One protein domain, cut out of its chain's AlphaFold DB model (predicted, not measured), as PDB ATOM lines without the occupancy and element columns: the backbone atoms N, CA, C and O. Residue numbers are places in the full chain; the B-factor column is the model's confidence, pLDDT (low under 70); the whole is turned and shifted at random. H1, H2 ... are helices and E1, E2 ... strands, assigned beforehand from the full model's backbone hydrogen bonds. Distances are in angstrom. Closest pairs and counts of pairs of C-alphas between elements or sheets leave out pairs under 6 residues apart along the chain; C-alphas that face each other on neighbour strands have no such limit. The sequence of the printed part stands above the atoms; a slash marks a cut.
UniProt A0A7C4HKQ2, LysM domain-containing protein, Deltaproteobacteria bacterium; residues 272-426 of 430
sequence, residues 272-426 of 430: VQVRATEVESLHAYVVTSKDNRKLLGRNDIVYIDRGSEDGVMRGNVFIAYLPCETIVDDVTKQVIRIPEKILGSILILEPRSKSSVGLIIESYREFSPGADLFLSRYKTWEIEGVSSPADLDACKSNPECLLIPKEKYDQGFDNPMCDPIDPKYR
ATOM      1  N   VAL A 272      93.083 124.136  91.844       87.31
ATOM      2  CA  VAL A 272      93.592 122.773  91.977       87.31
ATOM      3  C   VAL A 272      92.673 122.006  92.908       87.31
ATOM      4  O   VAL A 272      92.463 122.376  94.064       87.31
ATOM      5  N   GLN A 273      92.146 120.894  92.411       88.06
ATOM      6  CA  GLN A 273      91.414 119.958  93.247       88.06
ATOM      7  C   GLN A 273      92.404 119.047  93.961       88.06
ATOM      8  O   GLN A 273      93.203 118.370  93.310       88.06
ATOM      9  N   VAL A 274      92.319 118.991  95.289       87.69
ATOM     10  CA  VAL A 274      93.107 118.039  96.071       87.69
ATOM     11  C   VAL A 274      92.727 116.620  95.646       87.69
ATOM     12  O   VAL A 274      91.545 116.290  95.468       87.69
ATOM     13  N   ARG A 275      93.743 115.782  95.442       86.56
ATOM     14  CA  ARG A 275      93.610 114.403  94.979       86.56
ATOM     15  C   ARG A 275      94.460 113.490  95.855       86.56
ATOM     16  O   ARG A 275      95.660 113.717  96.008       86.56
ATOM     17  N   ALA A 276      93.836 112.441  96.386       84.00
ATOM     18  CA  ALA A 276      94.552 111.361  97.055       84.00
ATOM     19  C   ALA A 276      95.536 110.686  96.085       84.00
ATOM     20  O   ALA A 276      95.288 110.625  94.877       84.00
ATOM     21  N   THR A 277      96.659 110.206  96.608       88.69
ATOM     22  CA  THR A 277      97.605 109.421  95.814       88.69
ATOM     23  C   THR A 277      97.179 107.956  95.759       88.69
ATOM     24  O   THR A 277      96.513 107.455  96.664       88.69
ATOM     25  N   GLU A 278      97.577 107.271  94.693       87.75
ATOM     26  CA  GLU A 278      97.496 105.810  94.591       87.75
ATOM     27  C   GLU A 278      98.811 105.145  95.035       87.75
ATOM     28  O   GLU A 278      98.844 103.940  95.283       87.75
ATOM     29  N   VAL A 279      99.877 105.941  95.191       86.38
ATOM     30  CA  VAL A 279     101.190 105.491  95.656       86.38
ATOM     31  C   VAL A 279     101.108 105.113  97.133       86.38
ATOM     32  O   VAL A 279     100.608 105.880  97.957       86.38
ATOM     33  N   GLU A 280     101.593 103.916  97.468       84.31
ATOM     34  CA  GLU A 280     101.564 103.393  98.838       84.31
ATOM     35  C   GLU A 280     102.290 104.333  99.806       84.31
ATOM     36  O   GLU A 280     101.710 104.793 100.791       84.31
ATOM     37  N   SER A 281     103.526 104.677  99.465       84.56
ATOM     38  CA  SER A 281     104.382 105.610 100.187       84.56
ATOM     39  C   SER A 281     105.458 106.143  99.246       84.56
ATOM     40  O   SER A 281     106.025 105.379  98.464       84.56
ATOM     41  N   LEU A 282     105.762 107.435  99.325       86.94
ATOM     42  CA  LEU A 282     106.779 108.092  98.516       86.94
ATOM     43  C   LEU A 282     107.486 109.175  99.326       86.94
ATOM     44  O   LEU A 282     106.854 110.104  99.830       86.94
ATOM     45  N   HIS A 283     108.809 109.067  99.388       90.75
ATOM     46  CA  HIS A 283     109.682 110.074  99.979       90.75
ATOM     47  C   HIS A 283     110.186 111.040  98.919       90.75
ATOM     48  O   HIS A 283     110.597 110.613  97.835       90.75
ATOM     49  N   ALA A 284     110.223 112.317  99.270       94.50
ATOM     50  CA  ALA A 284     110.774 113.384  98.453       94.50
ATOM     51  C   ALA A 284     111.497 114.414  99.332       94.50
ATOM     52  O   ALA A 284     111.405 114.383 100.557       94.50
ATOM     53  N   TYR A 285     112.167 115.358  98.693       95.81
ATOM     54  CA  TYR A 285     112.800 116.507  99.315       95.81
ATOM     55  C   TYR A 285     112.413 117.782  98.583       95.81
ATOM     56  O   TYR A 285     112.240 117.804  97.360       95.81
ATOM     57  N   VAL A 286     112.350 118.886  99.325       96.69
ATOM     58  CA  VAL A 286     112.344 120.215  98.707       96.69
ATOM     59  C   VAL A 286     113.732 120.490  98.132       96.69
ATOM     60  O   VAL A 286     114.692 120.626  98.884       96.69
ATOM     61  N   VAL A 287     113.861 120.618  96.812       95.62
ATOM     62  CA  VAL A 287     115.154 120.881  96.161       95.62
ATOM     63  C   VAL A 287     115.520 122.358  96.246       95.62
ATOM     64  O   VAL A 287     116.634 122.707  96.622       95.62
ATOM     65  N   THR A 288     114.586 123.240  95.889       93.94
ATOM     66  CA  THR A 288     114.743 124.698  95.987       93.94
ATOM     67  C   THR A 288     113.376 125.389  95.907       93.94
ATOM     68  O   THR A 288     112.345 124.731  95.758       93.94
ATOM     69  N   SER A 289     113.351 126.717  95.998       92.62
ATOM     70  CA  SER A 289     112.160 127.544  95.790       92.62
ATOM     71  C   SER A 289     112.269 128.404  94.535       92.62
ATOM     72  O   SER A 289     113.369 128.693  94.049       92.62
ATOM     73  N   LYS A 290     111.122 128.858  94.017       89.69
ATOM     74  CA  LYS A 290     111.044 129.788  92.877       89.69
ATOM     75  C   LYS A 290     111.995 130.981  93.061       89.69
ATOM     76  O   LYS A 290     112.803 131.282  92.176       89.69
ATOM     77  N   ASP A 291     111.961 131.579  94.251       86.56
ATOM     78  CA  ASP A 291     112.681 132.806  94.608       86.56
ATOM     79  C   ASP A 291     113.992 132.578  95.377       86.56
ATOM     80  O   ASP A 291     114.545 133.524  95.932       86.56
ATOM     81  N   ASN A 292     114.513 131.343  95.423       86.44
ATOM     82  CA  ASN A 292     115.743 130.993  96.157       86.44
ATOM     83  C   ASN A 292     115.727 131.407  97.642       86.44
ATOM     84  O   ASN A 292     116.760 131.698  98.251       86.44
ATOM     85  N   ARG A 293     114.538 131.431  98.246       86.00
ATOM     86  CA  ARG A 293     114.364 131.706  99.670       86.00
ATOM     87  C   ARG A 293     114.899 130.533 100.487       86.00
ATOM     88  O   ARG A 293     114.612 129.376 100.183       86.00
ATOM     89  N   LYS A 294     115.660 130.850 101.538       85.75
ATOM     90  CA  LYS A 294     116.173 129.866 102.508       85.75
ATOM     91  C   LYS A 294     115.126 129.454 103.534       85.75
ATOM     92  O   LYS A 294     115.142 128.318 103.989       85.75
ATOM     93  N   LEU A 295     114.250 130.382 103.901       88.81
ATOM     94  CA  LEU A 295     113.135 130.153 104.807       88.81
ATOM     95  C   LEU A 295     111.860 130.177 103.976       88.81
ATOM     96  O   LEU A 295     111.594 131.169 103.290       88.81
ATOM     97  N   LEU A 296     111.143 129.061 104.011       91.25
ATOM     98  CA  LEU A 296     109.938 128.813 103.240       91.25
ATOM     99  C   LEU A 296     108.732 128.841 104.170       91.25
ATOM    100  O   LEU A 296     108.770 128.308 105.282       91.25
ATOM    101  N   GLY A 297     107.660 129.458 103.692       89.88
ATOM    102  CA  GLY A 297     106.397 129.559 104.401       89.88
ATOM    103  C   GLY A 297     105.204 129.375 103.477       89.88
ATOM    104  O   GLY A 297     105.323 129.067 102.291       89.88
ATOM    105  N   ARG A 298     104.012 129.567 104.041       90.19
ATOM    106  CA  ARG A 298     102.757 129.467 103.294       90.19
ATOM    107  C   ARG A 298     102.768 130.381 102.063       90.19
ATOM    108  O   ARG A 298     103.171 131.537 102.156       90.19
ATOM    109  N   ASN A 299     102.244 129.867 100.952       88.19
ATOM    110  CA  ASN A 299     102.181 130.474  99.619       88.19
ATOM    111  C   ASN A 299     103.503 130.531  98.837       88.19
ATOM    112  O   ASN A 299     103.481 130.964  97.685       88.19
ATOM    113  N   ASP A 300     104.630 130.077  99.393       91.69
ATOM    114  CA  ASP A 300     105.846 129.944  98.590       91.69
ATOM    115  C   ASP A 300     105.711 128.781  97.591       91.69
ATOM    116  O   ASP A 300     105.119 127.732  97.878       91.69
ATOM    117  N   ILE A 301     106.292 128.983  96.406       93.25
ATOM    118  CA  ILE A 301     106.402 127.964  95.362       93.25
ATOM    119  C   ILE A 301     107.743 127.254  95.508       93.25
ATOM    120  O   ILE A 301     108.805 127.887  95.542       93.25
ATOM    121  N   VAL A 302     107.683 125.930  95.549       95.81
ATOM    122  CA  VAL A 302     108.822 125.038  95.739       95.81
ATOM    123  C   VAL A 302     108.919 124.024  94.612       95.81
ATOM    124  O   VAL A 302     107.925 123.696  93.967       95.81
ATOM    125  N   TYR A 303     110.122 123.509  94.389       96.81
ATOM    126  CA  TYR A 303     110.363 122.401  93.476       96.81
ATOM    127  C   TYR A 303     110.853 121.199  94.268       96.81
ATOM    128  O   TYR A 303     111.778 121.333  95.074       96.81
ATOM    129  N   ILE A 304     110.233 120.046  94.047       97.69
ATOM    130  CA  ILE A 304     110.555 118.799  94.749       97.69
ATOM    131  C   ILE A 304     111.223 117.795  93.810       97.69
ATOM    132  O   ILE A 304     111.056 117.886  92.592       97.69
ATOM    133  N   ASP A 305     111.956 116.838  94.375       97.12
ATOM    134  CA  ASP A 305     112.758 115.844  93.644       97.12
ATOM    135  C   ASP A 305     111.974 114.598  93.186       97.12
ATOM    136  O   ASP A 305     112.572 113.566  92.875       97.12
ATOM    137  N   ARG A 306     110.639 114.678  93.168       97.25
ATOM    138  CA  ARG A 306     109.752 113.624  92.659       97.25
ATOM    139  C   ARG A 306     108.783 114.161  91.628       97.25
ATOM    140  O   ARG A 306     108.269 115.273  91.763       97.25
ATOM    141  N   GLY A 307     108.532 113.352  90.611       96.94
ATOM    142  CA  GLY A 307     107.735 113.698  89.446       96.94
ATOM    143  C   GLY A 307     106.699 112.643  89.068       96.94
ATOM    144  O   GLY A 307     106.379 111.731  89.830       96.94
ATOM    145  N   SER A 308     106.150 112.774  87.867       96.38
ATOM    146  CA  SER A 308     105.162 111.852  87.312       96.38
ATOM    147  C   SER A 308     105.714 110.443  87.099       96.38
ATOM    148  O   SER A 308     104.939 109.492  87.176       96.38
ATOM    149  N   GLU A 309     107.023 110.284  86.860       95.88
ATOM    150  CA  GLU A 309     107.666 108.960  86.790       95.88
ATOM    151  C   GLU A 309     107.605 108.226  88.141       95.88
ATOM    152  O   GLU A 309     107.518 107.001  88.167       95.88
ATOM    153  N   ASP A 310     107.548 108.969  89.252       95.19
ATOM    154  CA  ASP A 310     107.384 108.439  90.612       95.19
ATOM    155  C   ASP A 310     105.906 108.266  91.019       95.19
ATOM    156  O   ASP A 310     105.599 107.916  92.159       95.19
ATOM    157  N   GLY A 311     104.965 108.546  90.111       95.19
ATOM    158  CA  GLY A 311     103.525 108.493  90.374       95.19
ATOM    159  C   GLY A 311     102.935 109.766  90.992       95.19
ATOM    160  O   GLY A 311     101.775 109.754  91.413       95.19
ATOM    161  N   VAL A 312     103.686 110.875  91.037       96.62
ATOM    162  CA  VAL A 312     103.165 112.163  91.517       96.62
ATOM    163  C   VAL A 312     102.158 112.739  90.524       96.62
ATOM    164  O   VAL A 312     102.425 112.883  89.331       96.62
ATOM    165  N   MET A 313     100.991 113.129  91.030       95.62
ATOM    166  CA  MET A 313      99.914 113.730  90.251       95.62
ATOM    167  C   MET A 313      99.593 115.147  90.726       95.62
ATOM    168  O   MET A 313      99.672 115.465  91.917       95.62
ATOM    169  N   ARG A 314      99.123 115.992  89.798       93.06
ATOM    170  CA  ARG A 314      98.524 117.293  90.129       93.06
ATOM    171  C   ARG A 314      97.419 117.108  91.173       93.06
ATOM    172  O   ARG A 314      96.539 116.257  91.016       93.06
ATOM    173  N   GLY A 315      97.473 117.911  92.232       90.00
ATOM    174  CA  GLY A 315      96.560 117.835  93.368       90.00
ATOM    175  C   GLY A 315      97.003 116.914  94.508       90.00
ATOM    176  O   GLY A 315      96.349 116.926  95.550       90.00
ATOM    177  N   ASN A 316      98.084 116.136  94.363       94.06
ATOM    178  CA  ASN A 316      98.659 115.412  95.500       94.06
ATOM    179  C   ASN A 316      99.179 116.379  96.563       94.06
ATOM    180  O   ASN A 316      99.583 117.499  96.255       94.06
ATOM    181  N   VAL A 317      99.159 115.933  97.817       92.88
ATOM    182  CA  VAL A 317      99.619 116.717  98.961       92.88
ATOM    183  C   VAL A 317     100.713 115.940  99.670       92.88
ATOM    184  O   VAL A 317     100.451 114.875 100.220       92.88
ATOM    185  N   PHE A 318     101.923 116.484  99.652       93.25
ATOM    186  CA  PHE A 318     103.028 115.999 100.468       93.25
ATOM    187  C   PHE A 318     102.966 116.638 101.852       93.25
ATOM    188  O   PHE A 318     102.649 117.822 101.984       93.25
ATOM    189  N   ILE A 319     103.316 115.872 102.876       89.44
ATOM    190  CA  ILE A 319     103.546 116.369 104.230       89.44
ATOM    191  C   ILE A 319     105.033 116.653 104.384       89.44
ATOM    192  O   ILE A 319     105.849 115.771 104.139       89.44
ATOM    193  N   ALA A 320     105.373 117.877 104.782       87.62
ATOM    194  CA  ALA A 320     106.732 118.238 105.165       87.62
ATOM    195  C   ALA A 320     106.938 117.933 106.649       87.62
ATOM    196  O   ALA A 320     106.095 118.311 107.470       87.62
ATOM    197  N   TYR A 321     108.046 117.289 107.001       84.19
ATOM    198  CA  TYR A 321     108.320 116.860 108.371       84.19
ATOM    199  C   TYR A 321     109.817 116.931 108.716       84.19
ATOM    200  O   TYR A 321     110.666 117.042 107.839       84.19
ATOM    201  N   LEU A 322     110.133 116.920 110.012       81.25
ATOM    202  CA  LEU A 322     111.452 116.557 110.526       81.25
ATOM    203  C   LEU A 322     111.411 115.078 110.887       81.25
ATOM    204  O   LEU A 322     110.492 114.704 111.623       81.25
ATOM    205  N   PRO A 323     112.357 114.260 110.409       77.81
ATOM    206  CA  PRO A 323     112.395 112.847 110.730       77.81
ATOM    207  C   PRO A 323     112.723 112.618 112.205       77.81
ATOM    208  O   PRO A 323     113.179 113.508 112.926       77.81
ATOM    209  N   CYS A 324     112.494 111.390 112.639       73.88
ATOM    210  CA  CYS A 324     112.773 110.948 113.997       73.88
ATOM    211  C   CYS A 324     114.285 110.967 114.257       73.88
ATOM    212  O   CYS A 324     115.078 110.508 113.434       73.88
ATOM    213  N   GLU A 325     114.694 111.462 115.422       75.06
ATOM    214  CA  GLU A 325     116.101 111.513 115.820       75.06
ATOM    215  C   GLU A 325     116.320 110.727 117.105       75.06
ATOM    216  O   GLU A 325     115.452 110.656 117.966       75.06
ATOM    217  N   THR A 326     117.499 110.137 117.258       75.06
ATOM    218  CA  THR A 326     117.883 109.494 118.512       75.06
ATOM    219  C   THR A 326     118.972 110.326 119.166       75.06
ATOM    220  O   THR A 326     120.053 110.483 118.598       75.06
ATOM    221  N   ILE A 327     118.700 110.842 120.360       78.50
ATOM    222  CA  ILE A 327     119.668 111.587 121.163       78.50
ATOM    223  C   ILE A 327     120.106 110.757 122.365       78.50
ATOM    224  O   ILE A 327     119.367 109.910 122.864       78.50
ATOM    225  N   VAL A 328     121.322 110.997 122.841       82.00
ATOM    226  CA  VAL A 328     121.783 110.446 124.116       82.00
ATOM    227  C   VAL A 328     121.597 111.531 125.162       82.00
ATOM    228  O   VAL A 328     122.139 112.622 125.018       82.00
ATOM    229  N   ASP A 329     120.835 111.236 126.208       82.94
ATOM    230  CA  ASP A 329     120.732 112.102 127.374       82.94
ATOM    231  C   ASP A 329     122.112 112.223 128.032       82.94
ATOM    232  O   ASP A 329     122.701 111.238 128.488       82.94
ATOM    233  N   ASP A 330     122.642 113.441 128.087       84.81
ATOM    234  CA  ASP A 330     123.968 113.700 128.633       84.81
ATOM    235  C   ASP A 330     124.095 113.367 130.124       84.81
ATOM    236  O   ASP A 330     125.201 113.052 130.578       84.81
ATOM    237  N   VAL A 331     122.992 113.388 130.871       89.56
ATOM    238  CA  VAL A 331     122.944 113.106 132.307       89.56
ATOM    239  C   VAL A 331     122.749 111.617 132.551       89.56
ATOM    240  O   VAL A 331     123.581 110.981 133.199       89.56
ATOM    241  N   THR A 332     121.659 111.045 132.038       89.06
ATOM    242  CA  THR A 332     121.294 109.648 132.333       89.06
ATOM    243  C   THR A 332     122.013 108.638 131.442       89.06
ATOM    244  O   THR A 332     121.991 107.441 131.731       89.06
ATOM    245  N   LYS A 333     122.656 109.106 130.363       87.75
ATOM    246  CA  LYS A 333     123.228 108.288 129.280       87.75
ATOM    247  C   LYS A 333     122.206 107.393 128.584       87.75
ATOM    248  O   LYS A 333     122.589 106.482 127.850       87.75
ATOM    249  N   GLN A 334     120.916 107.648 128.795       76.94
ATOM    250  CA  GLN A 334     119.855 106.928 128.115       76.94
ATOM    251  C   GLN A 334     119.725 107.406 126.677       76.94
ATOM    252  O   GLN A 334     119.892 108.582 126.362       76.94
ATOM    253  N   VAL A 335     119.416 106.460 125.805       74.38
ATOM    254  CA  VAL A 335     119.117 106.718 124.406       74.38
ATOM    255  C   VAL A 335     117.638 107.084 124.319       74.38
ATOM    256  O   VAL A 335     116.781 106.261 124.636       74.38
ATOM    257  N   ILE A 336     117.342 108.322 123.931       71.69
ATOM    258  CA  ILE A 336     115.989 108.869 123.828       71.69
ATOM    259  C   ILE A 336     115.660 109.079 122.354       71.69
ATOM    260  O   ILE A 336     116.399 109.738 121.623       71.69
ATOM    261  N   ARG A 337     114.519 108.540 121.925       67.31
ATOM    262  CA  ARG A 337     113.959 108.773 120.593       67.31
ATOM    263  C   ARG A 337     113.101 110.037 120.612       67.31
ATOM    264  O   ARG A 337     112.137 110.123 121.368       67.31
ATOM    265  N   ILE A 338     113.447 110.991 119.762       71.44
ATOM    266  CA  ILE A 338     112.665 112.179 119.439       71.44
ATOM    267  C   ILE A 338     111.746 111.818 118.261       71.44
ATOM    268  O   ILE A 338     112.248 111.335 117.240       71.44
ATOM    269  N   PRO A 339     110.423 112.009 118.388       67.56
ATOM    270  CA  PRO A 339     109.480 111.719 117.314       67.56
ATOM    271  C   PRO A 339     109.615 112.712 116.156       67.56
ATOM    272  O   PRO A 339     110.186 113.797 116.304       67.56
ATOM    273  N   GLU A 340     109.047 112.346 115.011       71.38
ATOM    274  CA  GLU A 340     108.934 113.240 113.873       71.38
ATOM    275  C   GLU A 340     108.116 114.487 114.217       71.38
ATOM    276  O   GLU A 340     107.265 114.509 115.111       71.38
ATOM    277  N   LYS A 341     108.346 115.553 113.460       76.38
ATOM    278  CA  LYS A 341     107.591 116.792 113.610       76.38
ATOM    279  C   LYS A 341     107.073 117.279 112.278       76.38
ATOM    280  O   LYS A 341     107.856 117.602 111.396       76.38
ATOM    281  N   ILE A 342     105.763 117.461 112.178       77.88
ATOM    282  CA  ILE A 342     105.142 118.044 110.989       77.88
ATOM    283  C   ILE A 342     105.489 119.534 110.901       77.88
ATOM    284  O   ILE A 342     105.315 120.306 111.848       77.88
ATOM    285  N   LEU A 343     105.991 119.933 109.736       82.62
ATOM    286  CA  LEU A 343     106.383 121.300 109.406       82.62
ATOM    287  C   LEU A 343     105.306 122.008 108.581       82.62
ATOM    288  O   LEU A 343     105.103 123.213 108.740       82.62
ATOM    289  N   GLY A 344     104.583 121.270 107.736       85.06
ATOM    290  CA  GLY A 344     103.568 121.826 106.850       85.06
ATOM    291  C   GLY A 344     103.104 120.840 105.783       85.06
ATOM    292  O   GLY A 344     103.367 119.641 105.872       85.06
ATOM    293  N   SER A 345     102.427 121.352 104.757       89.06
ATOM    294  CA  SER A 345     101.975 120.552 103.619       89.06
ATOM    295  C   SER A 345     102.133 121.292 102.288       89.06
ATOM    296  O   SER A 345     102.009 122.519 102.206       89.06
ATOM    297  N   ILE A 346     102.446 120.529 101.238       95.00
ATOM    298  CA  ILE A 346     102.782 121.017  99.898       95.00
ATOM    299  C   ILE A 346     101.825 120.391  98.889       95.00
ATOM    300  O   ILE A 346     101.820 119.178  98.699       95.00
ATOM    301  N   LEU A 347     101.035 121.226  98.222       94.75
ATOM    302  CA  LEU A 347     100.132 120.833  97.145       94.75
ATOM    303  C   LEU A 347     100.865 120.839  95.805       94.75
ATOM    304  O   LEU A 347     101.430 121.858  95.418       94.75
ATOM    305  N   ILE A 348     100.791 119.747  95.054       96.12
ATOM    306  CA  ILE A 348     101.378 119.667  93.717       96.12
ATOM    307  C   ILE A 348     100.510 120.416  92.705       96.12
ATOM    308  O   ILE A 348      99.355 120.053  92.464       96.12
ATOM    309  N   LEU A 349     101.092 121.446  92.092       93.81
ATOM    310  CA  LEU A 349     100.480 122.247  91.034       93.81
ATOM    311  C   LEU A 349     100.691 121.613  89.659       93.81
ATOM    312  O   LEU A 349      99.755 121.537  88.864       93.81
ATOM    313  N   GLU A 350     101.912 121.146  89.402       92.69
ATOM    314  CA  GLU A 350     102.324 120.593  88.115       92.69
ATOM    315  C   GLU A 350     103.424 119.537  88.314       92.69
ATOM    316  O   GLU A 350     104.530 119.886  88.742       92.69
ATOM    317  N   PRO A 351     103.157 118.253  88.024       95.12
ATOM    318  CA  PRO A 351     104.202 117.242  87.970       95.12
ATOM    319  C   PRO A 351     104.951 117.310  86.630       95.12
ATOM    320  O   PRO A 351     104.344 117.412  85.563       95.12
ATOM    321  N   ARG A 352     106.278 117.222  86.686       93.75
ATOM    322  CA  ARG A 352     107.178 116.960  85.551       93.75
ATOM    323  C   ARG A 352     107.725 115.540  85.689       93.75
ATOM    324  O   ARG A 352     107.460 114.895  86.692       93.75
ATOM    325  N   SER A 353     108.507 115.051  84.728       94.06
ATOM    326  CA  SER A 353     108.993 113.661  84.738       94.06
ATOM    327  C   SER A 353     109.668 113.263  86.057       94.06
ATOM    328  O   SER A 353     109.228 112.313  86.695       94.06
ATOM    329  N   LYS A 354     110.657 114.049  86.512       95.56
ATOM    330  CA  LYS A 354     111.496 113.761  87.699       95.56
ATOM    331  C   LYS A 354     111.439 114.841  88.787       95.56
ATOM    332  O   LYS A 354     112.191 114.800  89.752       95.56
ATOM    333  N   SER A 355     110.596 115.852  88.617       97.06
ATOM    334  CA  SER A 355     110.426 116.949  89.572       97.06
ATOM    335  C   SER A 355     108.970 117.393  89.594       97.06
ATOM    336  O   SER A 355     108.208 117.060  88.689       97.06
ATOM    337  N   SER A 356     108.560 118.158  90.601       97.38
ATOM    338  CA  SER A 356     107.218 118.750  90.615       97.38
ATOM    339  C   SER A 356     107.232 120.167  91.161       97.38
ATOM    340  O   SER A 356     108.006 120.493  92.063       97.38
ATOM    341  N   VAL A 357     106.336 120.997  90.631       96.06
ATOM    342  CA  VAL A 357     106.020 122.323  91.161       96.06
ATOM    343  C   VAL A 357     105.010 122.160  92.291       96.06
ATOM    344  O   VAL A 357     103.906 121.649  92.084       96.06
ATOM    345  N   GLY A 358     105.389 122.598  93.486       95.56
ATOM    346  CA  GLY A 358     104.581 122.544  94.695       95.56
ATOM    347  C   GLY A 358     104.255 123.932  95.241       95.56
ATOM    348  O   GLY A 358     105.049 124.864  95.132       95.56
ATOM    349  N   LEU A 359     103.091 124.052  95.867       94.56
ATOM    350  CA  LEU A 359     102.652 125.212  96.633       94.56
ATOM    351  C   LEU A 359     102.583 124.838  98.108       94.56
ATOM    352  O   LEU A 359     101.863 123.907  98.470       94.56
ATOM    353  N   ILE A 360     103.259 125.590  98.971       92.94
ATOM    354  CA  ILE A 360     103.113 125.408 100.417       92.94
ATOM    355  C   ILE A 360     101.736 125.932 100.838       92.94
ATOM    356  O   ILE A 360     101.496 127.140 100.856       92.94
ATOM    357  N   ILE A 361     100.820 125.027 101.182       89.44
ATOM    358  CA  ILE A 361      99.447 125.377 101.578       89.44
ATOM    359  C   ILE A 361      99.308 125.561 103.093       89.44
ATOM    360  O   ILE A 361      98.483 126.363 103.539       89.44
ATOM    361  N   GLU A 362     100.151 124.884 103.877       84.94
ATOM    362  CA  GLU A 362     100.222 124.982 105.337       84.94
ATOM    363  C   GLU A 362     101.689 125.022 105.777       84.94
ATOM    364  O   GLU A 362     102.529 124.309 105.231       84.94
ATOM    365  N   SER A 363     101.997 125.853 106.772       87.38
ATOM    366  CA  SER A 363     103.314 125.940 107.406       87.38
ATOM    367  C   SER A 363     103.095 126.240 108.885       87.38
ATOM    368  O   SER A 363     102.588 127.301 109.248       87.38
ATOM    369  N   TYR A 364     103.409 125.258 109.723       82.69
ATOM    370  CA  TYR A 364     103.355 125.355 111.184       82.69
ATOM    371  C   TYR A 364     104.706 125.785 111.754       82.69
ATOM    372  O   TYR A 364     104.788 126.356 112.842       82.69
ATOM    373  N   ARG A 365     105.771 125.502 111.001       80.94
ATOM    374  CA  ARG A 365     107.138 125.948 111.231       80.94
ATOM    375  C   ARG A 365     107.779 126.290 109.896       80.94
ATOM    376  O   ARG A 365     107.372 125.778 108.852       80.94
ATOM    377  N   GLU A 366     108.781 127.154 109.950       77.38
ATOM    378  CA  GLU A 366     109.627 127.431 108.796       77.38
ATOM    379  C   GLU A 366     110.381 126.158 108.408       77.38
ATOM    380  O   GLU A 366     110.855 125.415 109.271       77.38
ATOM    381  N   PHE A 367     110.491 125.911 107.109       85.19
ATOM    382  CA  PHE A 367     111.357 124.866 106.577       85.19
ATOM    383  C   PHE A 367     112.155 125.383 105.384       85.19
ATOM    384  O   PHE A 367     111.912 126.476 104.874       85.19
ATOM    385  N   SER A 368     113.169 124.626 104.985       90.94
ATOM    386  CA  SER A 368     114.194 125.050 104.031       90.94
ATOM    387  C   SER A 368     114.345 124.032 102.903       90.94
ATOM    388  O   SER A 368     113.868 122.901 103.033       90.94
ATOM    389  N   PRO A 369     115.024 124.386 101.798       93.81
ATOM    390  CA  PRO A 369     115.532 123.385 100.867       93.81
ATOM    391  C   PRO A 369     116.277 122.269 101.616       93.81
ATOM    392  O   PRO A 369     117.110 122.549 102.476       93.81
ATOM    393  N   GLY A 370     115.942 121.020 101.305       92.56
ATOM    394  CA  GLY A 370     116.374 119.820 102.018       92.56
ATOM    395  C   GLY A 370     115.337 119.246 102.983       92.56
ATOM    396  O   GLY A 370     115.571 118.162 103.495       92.56
ATOM    397  N   ALA A 371     114.208 119.926 103.210       91.38
ATOM    398  CA  ALA A 371     113.133 119.401 104.050       91.38
ATOM    399  C   ALA A 371     112.585 118.069 103.515       91.38
ATOM    400  O   ALA A 371     112.297 117.964 102.316       91.38
ATOM    401  N   ASP A 372     112.409 117.105 104.419       90.69
ATOM    402  CA  ASP A 372     111.822 115.800 104.142       90.69
ATOM    403  C   ASP A 372     110.332 115.921 103.845       90.69
ATOM    404  O   ASP A 372     109.572 116.586 104.560       90.69
ATOM    405  N   LEU A 373     109.915 115.256 102.773       91.94
ATOM    406  CA  LEU A 373     108.542 115.209 102.309       91.94
ATOM    407  C   LEU A 373     108.068 113.766 102.221       91.94
ATOM    408  O   LEU A 373     108.785 112.884 101.747       91.94
ATOM    409  N   PHE A 374     106.824 113.546 102.620       89.44
ATOM    410  CA  PHE A 374     106.187 112.244 102.553       89.44
ATOM    411  C   PHE A 374     104.818 112.338 101.888       89.44
ATOM    412  O   PHE A 374     104.016 113.220 102.199       89.44
ATOM    413  N   LEU A 375     104.549 111.417 100.973       87.31
ATOM    414  CA  LEU A 375     103.252 111.224 100.341       87.31
ATOM    415  C   LEU A 375     102.834 109.770 100.543       87.31
ATOM    416  O   LEU A 375     103.590 108.859 100.227       87.31
ATOM    417  N   SER A 376     101.616 109.543 101.022       84.25
ATOM    418  CA  SER A 376     101.058 108.200 101.159       84.25
ATOM    419  C   SER A 376      99.572 108.205 100.856       84.25
ATOM    420  O   SER A 376      98.875 109.198 101.079       84.25
ATOM    421  N   ARG A 377      99.085 107.078 100.334       82.12
ATOM    422  CA  ARG A 377      97.649 106.831 100.200       82.12
ATOM    423  C   ARG A 377      96.964 106.635 101.557       82.12
ATOM    424  O   ARG A 377      95.747 106.772 101.640       82.12
ATOM    425  N   TYR A 378      97.730 106.303 102.595       80.19
ATOM    426  CA  TYR A 378      97.242 106.151 103.959       80.19
ATOM    427  C   TYR A 378      97.371 107.481 104.704       80.19
ATOM    428  O   TYR A 378      98.372 108.186 104.590       80.19
ATOM    429  N   LYS A 379      96.338 107.839 105.465       70.19
ATOM    430  CA  LYS A 379      96.306 109.042 106.304       70.19
ATOM    431  C   LYS A 379      97.024 108.853 107.636       70.19
ATOM    432  O   LYS A 379      97.485 109.835 108.204       70.19
ATOM    433  N   THR A 380      97.065 107.624 108.140       71.19
ATOM    434  CA  THR A 380      97.704 107.261 109.412       71.19
ATOM    435  C   THR A 380      98.452 105.941 109.262       71.19
ATOM    436  O   THR A 380      98.266 105.224 108.277       71.19
ATOM    437  N   TRP A 381      99.283 105.596 110.239       76.50
ATOM    438  CA  TRP A 381      99.975 104.312 110.304       76.50
ATOM    439  C   TRP A 381     100.141 103.884 111.759       76.50
ATOM    440  O   TRP A 381     100.243 104.732 112.638       76.50
ATOM    441  N   GLU A 382     100.195 102.579 112.004       80.62
ATOM    442  CA  GLU A 382     100.439 102.010 113.332       80.62
ATOM    443  C   GLU A 382     101.415 100.843 113.243       80.62
ATOM    444  O   GLU A 382     101.431 100.128 112.242       80.62
ATOM    445  N   ILE A 383     102.216 100.628 114.287       79.44
ATOM    446  CA  ILE A 383     103.302  99.643 114.286       79.44
ATOM    447  C   ILE A 383     103.035  98.572 115.338       79.44
ATOM    448  O   ILE A 383     102.951  98.856 116.538       79.44
ATOM    449  N   GLU A 384     102.951  97.315 114.914       78.88
ATOM    450  CA  GLU A 384     102.756  96.202 115.839       78.88
ATOM    451  C   GLU A 384     103.940  96.044 116.806       78.88
ATOM    452  O   GLU A 384     105.099  95.952 116.409       78.88
ATOM    453  N   GLY A 385     103.639  95.978 118.106       73.25
ATOM    454  CA  GLY A 385     104.648  95.854 119.164       73.25
ATOM    455  C   GLY A 385     105.239  97.181 119.651       73.25
ATOM    456  O   GLY A 385     105.963  97.164 120.645       73.25
ATOM    457  N   VAL A 386     104.898  98.303 119.008       72.94
ATOM    458  CA  VAL A 386     105.279  99.662 119.433       72.94
ATOM    459  C   VAL A 386     104.044 100.483 119.799       72.94
ATOM    460  O   VAL A 386     103.996 101.052 120.889       72.94
ATOM    461  N   SER A 387     103.043 100.514 118.917       77.06
ATOM    462  CA  SER A 387     101.776 101.214 119.140       77.06
ATOM    463  C   SER A 387     100.922 100.520 120.200       77.06
ATOM    464  O   SER A 387     101.050  99.313 120.446       77.06
ATOM    465  N   SER A 388     100.018 101.275 120.832       81.44
ATOM    466  CA  SER A 388      99.128 100.699 121.836       81.44
ATOM    467  C   SER A 388      98.128  99.722 121.191       81.44
ATOM    468  O   SER A 388      97.765  99.885 120.024       81.44
ATOM    469  N   PRO A 389      97.625  98.714 121.929       83.75
ATOM    470  CA  PRO A 389      96.625  97.788 121.394       83.75
ATOM    471  C   PRO A 389      95.372  98.483 120.840       83.75
ATOM    472  O   PRO A 389      94.824  98.042 119.835       83.75
ATOM    473  N   ALA A 390      94.947  99.587 121.465       81.06
ATOM    474  CA  ALA A 390      93.791 100.356 121.016       81.06
ATOM    475  C   ALA A 390      94.034 101.020 119.651       81.06
ATOM    476  O   ALA A 390      93.144 101.011 118.801       81.06
ATOM    477  N   ASP A 391      95.243 101.536 119.424       77.62
ATOM    478  CA  ASP A 391      95.618 102.173 118.160       77.62
ATOM    479  C   ASP A 391      95.723 101.134 117.039       77.62
ATOM    480  O   ASP A 391      95.199 101.335 115.942       77.62
ATOM    481  N   LEU A 392      96.298  99.961 117.334       84.38
ATOM    482  CA  LEU A 392      96.373  98.843 116.390       84.38
ATOM    483  C   LEU A 392      94.980  98.370 115.955       84.38
ATOM    484  O   LEU A 392      94.753  98.133 114.768       84.38
ATOM    485  N   ASP A 393      94.041  98.248 116.893       86.38
ATOM    486  CA  ASP A 393      92.665  97.848 116.589       86.38
ATOM    487  C   ASP A 393      91.920  98.931 115.792       86.38
ATOM    488  O   ASP A 393      91.228  98.620 114.817       86.38
ATOM    489  N   ALA A 394      92.120 100.208 116.138       81.69
ATOM    490  CA  ALA A 394      91.588 101.329 115.371       81.69
ATOM    491  C   ALA A 394      92.122 101.318 113.928       81.69
ATOM    492  O   ALA A 394      91.338 101.409 112.980       81.69
ATOM    493  N   CYS A 395      93.428 101.112 113.749       84.44
ATOM    494  CA  CYS A 395      94.071 101.036 112.442       84.44
ATOM    495  C   CYS A 395      93.558  99.863 111.602       84.44
ATOM    496  O   CYS A 395      93.205 100.055 110.443       84.44
ATOM    497  N   LYS A 396      93.407  98.668 112.191       87.69
ATOM    498  CA  LYS A 396      92.842  97.485 111.506       87.69
ATOM    499  C   LYS A 396      91.433  97.724 110.963       87.69
ATOM    500  O   LYS A 396      91.052  97.128 109.959       87.69
ATOM    501  N   SER A 397      90.658  98.577 111.629       87.06
ATOM    502  CA  SER A 397      89.301  98.941 111.210       87.06
ATOM    503  C   SER A 397      89.239 100.118 110.225       87.06
ATOM    504  O   SER A 397      88.178 100.380 109.658       87.06
ATOM    505  N   ASN A 398      90.360 100.814 109.994       83.31
ATOM    506  CA  ASN A 398      90.437 102.002 109.152       83.31
ATOM    507  C   ASN A 398      91.188 101.705 107.838       83.31
ATOM    508  O   ASN A 398      92.408 101.552 107.856       83.31
ATOM    509  N   PRO A 399      90.515 101.700 106.672       80.81
ATOM    510  CA  PRO A 399      91.170 101.443 105.387       80.81
ATOM    511  C   PRO A 399      92.166 102.538 104.973       80.81
ATOM    512  O   PRO A 399      92.976 102.323 104.074       80.81
ATOM    513  N   GLU A 400      92.116 103.710 105.611       78.69
ATOM    514  CA  GLU A 400      93.080 104.792 105.417       78.69
ATOM    515  C   GLU A 400      94.270 104.698 106.387       78.69
ATOM    516  O   GLU A 400      95.098 105.605 106.395       78.69
ATOM    517  N   CYS A 401      94.376 103.637 107.194       81.62
ATOM    518  CA  CYS A 401      95.508 103.402 108.082       81.62
ATOM    519  C   CYS A 401      96.419 102.281 107.565       81.62
ATOM    520  O   CYS A 401      95.951 101.201 107.204       81.62
ATOM    521  N   LEU A 402      97.729 102.526 107.553       83.69
ATOM    522  CA  LEU A 402      98.741 101.515 107.268       83.69
ATOM    523  C   LEU A 402      99.174 100.812 108.553       83.69
ATOM    524  O   LEU A 402      99.914 101.374 109.355       83.69
ATOM    525  N   LEU A 403      98.772  99.558 108.729       84.00
ATOM    526  CA  LEU A 403      99.332  98.720 109.785       84.00
ATOM    527  C   LEU A 403     100.680  98.147 109.330       84.00
ATOM    528  O   LEU A 403     100.744  97.428 108.331       84.00
ATOM    529  N   ILE A 404     101.743  98.446 110.073       82.38
ATOM    530  CA  ILE A 404     103.099  97.940 109.866       82.38
ATOM    531  C   ILE A 404     103.287  96.710 110.768       82.38
ATOM    532  O   ILE A 404     103.336  96.854 111.994       82.38
ATOM    533  N   PRO A 405     103.382  95.495 110.192       84.31
ATOM    534  CA  PRO A 405     103.600  94.281 110.965       84.31
ATOM    535  C   PRO A 405     104.960  94.292 111.649       84.31
ATOM    536  O   PRO A 405     105.932  94.846 111.119       84.31
ATOM    537  N   LYS A 406     105.049  93.596 112.781       77.19
ATOM    538  CA  LYS A 406     106.274  93.522 113.577       77.19
ATOM    539  C   LYS A 406     107.464  93.001 112.765       77.19
ATOM    540  O   LYS A 406     108.567  93.507 112.909       77.19
ATOM    541  N   GLU A 407     107.253  92.046 111.860       78.12
ATOM    542  CA  GLU A 407     108.328  91.487 111.034       78.12
ATOM    543  C   GLU A 407     108.919  92.508 110.058       78.12
ATOM    544  O   GLU A 407     110.104  92.422 109.739       78.12
ATOM    545  N   LYS A 408     108.107  93.460 109.569       68.62
ATOM    546  CA  LYS A 408     108.589  94.567 108.731       68.62
ATOM    547  C   LYS A 408     109.322  95.597 109.583       68.62
ATOM    548  O   LYS A 408     110.411  96.023 109.209       68.62
ATOM    549  N   TYR A 409     108.762  95.929 110.741       66.38
ATOM    550  CA  TYR A 409     109.384  96.838 111.698       66.38
ATOM    551  C   TYR A 409     110.764  96.350 112.156       66.38
ATOM    552  O   TYR A 409     111.747  97.080 112.078       66.38
ATOM    553  N   ASP A 410     110.882  95.069 112.506       61.75
ATOM    554  CA  ASP A 410     112.144  94.445 112.916       61.75
ATOM    555  C   ASP A 410     113.191  94.410 111.777       61.75
ATOM    556  O   ASP A 410     114.388  94.273 112.033       61.75
ATOM    557  N   GLN A 411     112.767  94.558 110.515       59.31
ATOM    558  CA  GLN A 411     113.641  94.706 109.340       59.31
ATOM    559  C   GLN A 411     114.035  96.167 109.061       59.31
ATOM    560  O   GLN A 411     114.706  96.435 108.064       59.31
ATOM    561  N   GLY A 412     113.656  97.098 109.941       52.59
ATOM    562  CA  GLY A 412     113.951  98.525 109.833       52.59
ATOM    563  C   GLY A 412     112.926  99.324 109.030       52.59
ATOM    564  O   GLY A 412     113.242 100.444 108.650       52.59
ATOM    565  N   PHE A 413     111.746  98.753 108.755       50.56
ATOM    566  CA  PHE A 413     110.601  99.478 108.199       50.56
ATOM    567  C   PHE A 413     109.879 100.177 109.355       50.56
ATOM    568  O   PHE A 413     108.953  99.630 109.960       50.56
ATOM    569  N   ASP A 414     110.380 101.347 109.724       60.22
ATOM    570  CA  ASP A 414     109.844 102.119 110.834       60.22
ATOM    571  C   ASP A 414     108.572 102.862 110.376       60.22
ATOM    572  O   ASP A 414     108.044 102.638 109.283       60.22
ATOM    573  N   ASN A 415     108.031 103.754 111.213       63.06
ATOM    574  CA  ASN A 415     107.121 104.790 110.713       63.06
ATOM    575  C   ASN A 415     107.736 105.356 109.418       63.06
ATOM    576  O   ASN A 415     108.933 105.630 109.428       63.06
ATOM    577  N   PRO A 416     106.984 105.538 108.320       61.16
ATOM    578  CA  PRO A 416     107.571 106.037 107.085       61.16
ATOM    579  C   PRO A 416     108.294 107.380 107.274       61.16
ATOM    580  O   PRO A 416     109.238 107.676 106.570       61.16
ATOM    581  N   MET A 417     107.929 108.187 108.273       59.81
ATOM    582  CA  MET A 417     108.647 109.413 108.658       59.81
ATOM    583  C   MET A 417     109.891 109.182 109.546       59.81
ATOM    584  O   MET A 417     110.599 110.118 109.910       59.81
ATOM    585  N   CYS A 418     110.161 107.942 109.920       57.31
ATOM    586  CA  CYS A 418     111.279 107.503 110.745       57.31
ATOM    587  C   CYS A 418     112.203 106.498 110.029       57.31
ATOM    588  O   CYS A 418     113.196 106.090 110.638       57.31
ATOM    589  N   ASP A 419     111.916 106.099 108.782       53.84
ATOM    590  CA  ASP A 419     112.836 105.268 108.003       53.84
ATOM    591  C   ASP A 419     114.208 105.966 107.931       53.84
ATOM    592  O   ASP A 419     114.279 107.165 107.624       53.84
ATOM    593  N   PRO A 420     115.322 105.260 108.213       44.66
ATOM    594  CA  PRO A 420     116.643 105.822 108.006       44.66
ATOM    595  C   PRO A 420     116.754 106.230 106.539       44.66
ATOM    596  O   PRO A 420     116.727 105.377 105.652       44.66
ATOM    597  N   ILE A 421     116.878 107.537 106.294       47.38
ATOM    598  CA  ILE A 421     117.153 108.095 104.968       47.38
ATOM    599  C   ILE A 421     118.247 107.246 104.320       47.38
ATOM    600  O   ILE A 421     119.327 107.105 104.904       47.38
ATOM    601  N   ASP A 422     117.948 106.675 103.145       44.81
ATOM    602  CA  ASP A 422     118.857 105.794 102.411       44.81
ATOM    603  C   ASP A 422     120.287 106.372 102.463       44.81
ATOM    604  O   ASP A 422     120.490 107.534 102.081       44.81
ATOM    605  N   PRO A 423     121.284 105.608 102.950       42.03
ATOM    606  CA  PRO A 423     122.656 106.080 103.106       42.03
ATOM    607  C   PRO A 423     123.245 106.702 101.837       42.03
ATOM    608  O   PRO A 423     124.143 107.537 101.936       42.03
ATOM    609  N   LYS A 424     122.738 106.346 100.647       42.75
ATOM    610  CA  LYS A 424     123.159 106.953  99.374       42.75
ATOM    611  C   LYS A 424     122.803 108.441  99.253       42.75
ATOM    612  O   LYS A 424     123.412 109.144  98.454       42.75
ATOM    613  N   TYR A 425     121.849 108.928 100.047       43.12
ATOM    614  CA  TYR A 425     121.405 110.320 100.050       43.12
ATOM    615  C   TYR A 425     122.003 111.146 101.190       43.12
ATOM    616  O   TYR A 425     122.025 112.368 101.095       43.12
ATOM    617  N   ARG A 426     122.566 110.522 102.231       43.31
ATOM    618  CA  ARG A 426     123.227 111.236 103.331       43.31
ATOM    619  C   ARG A 426     124.737 111.265 103.089       43.31
ATOM    620  O   ARG A 426     125.459 110.365 103.516       43.31
TER     621      ARG A 426
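AT A GLANCE: This is residues 272 to 426 of the 430 residues of the protein "LysM domain-containing protein" of Deltaproteobacteria bacterium (UniProt A0A7C4HKQ2). A small closed barrel of six strands, E1, E2, E7, E6, E3 and E8, makes the main body; the hairpin of E4 and E5 runs on from it as an arm, with residues 329 to 334 sticking out at its tip. Beyond E8 lies a second, smaller lobe, where H1 packs on the two parallel strands E9 and E10 and the short H2 follows. The printed part has 155 residues, with ten named strands and two named helices in the order E1 to E9, H1, E10, H2; it is mostly strand, though under half of its residues are in named elements. The whole is compact, with a radius of gyration of the C-alphas of 16.6 A and spans of 44 by 41 by 29 A.

IN THESE COORDINATES: Start with the barrel: find C-alpha 281 at (104.382, 105.610, 100.187), where E1, residues 281 to 289, begins its 23.7 A. E2 is residues 301 to 304, E3 is 317 to 322 over 16.5 A, E6 is 341 to 351 over 25.9 A, E7 is 356 to 363 over 18.7 A, and E8 is 372 to 376. E6 bends by 59 degrees at residue 348. Outside the ring, look for E4 at 325 to 328, E5 at 335 to 338, E9 at 380 to 383 and E10 at 401 to 404. H1, residues 389 to 397, measures 12.6 A, and H2, residues 406 to 409, ends at C-alpha 409, (109.384, 96.838, 111.698).

HOW THE PARTS SIT: Round the barrel, each neighbour pair is antiparallel. Look at N 287 and O 303 for E1 and E2, a hairpin, 2.8 A apart; E2 and E7 show N 358 and O 302 at 2.8 A. The hairpin E6 and E7 has N 359 and O 347 at 2.8 A, E6 and E3 have N 318 and O 346 at 2.9 A, and E3 and E8 have N 319 and O 374 at 2.8 A. E8 and E1 close the ring, with N 282 and O 375 at 2.7 A. E3 runs on into E4 at 10 degrees, and the hairpin E4 and E5 has N 338 and O 325 at 2.7 A. E9, H1 and E10 form a strand-helix-strand unit, two parallel neighbour strands with a helix between, its crossover right-handed; N 402 and O 380 are 2.8 A apart. The closest C-alphas of H1 and E10, Cys 395 and Cys 401, are 5.2 A apart. H1 and H2 are apart, and neither is on the barrel. In H1 every O i to N i+4 pair is within hydrogen-bond range; H2 is too short for such a pair.

THE WHOLE: The two C-alphas farthest apart, Val 272 and Val 331, are 50.8 A apart. The printed part has no cut, and the links E1 to E2 and E2 to E3 are long. Mean pLDDT of the printed part is 82.5; residues 337, 339 and 408 to 426 are under 70.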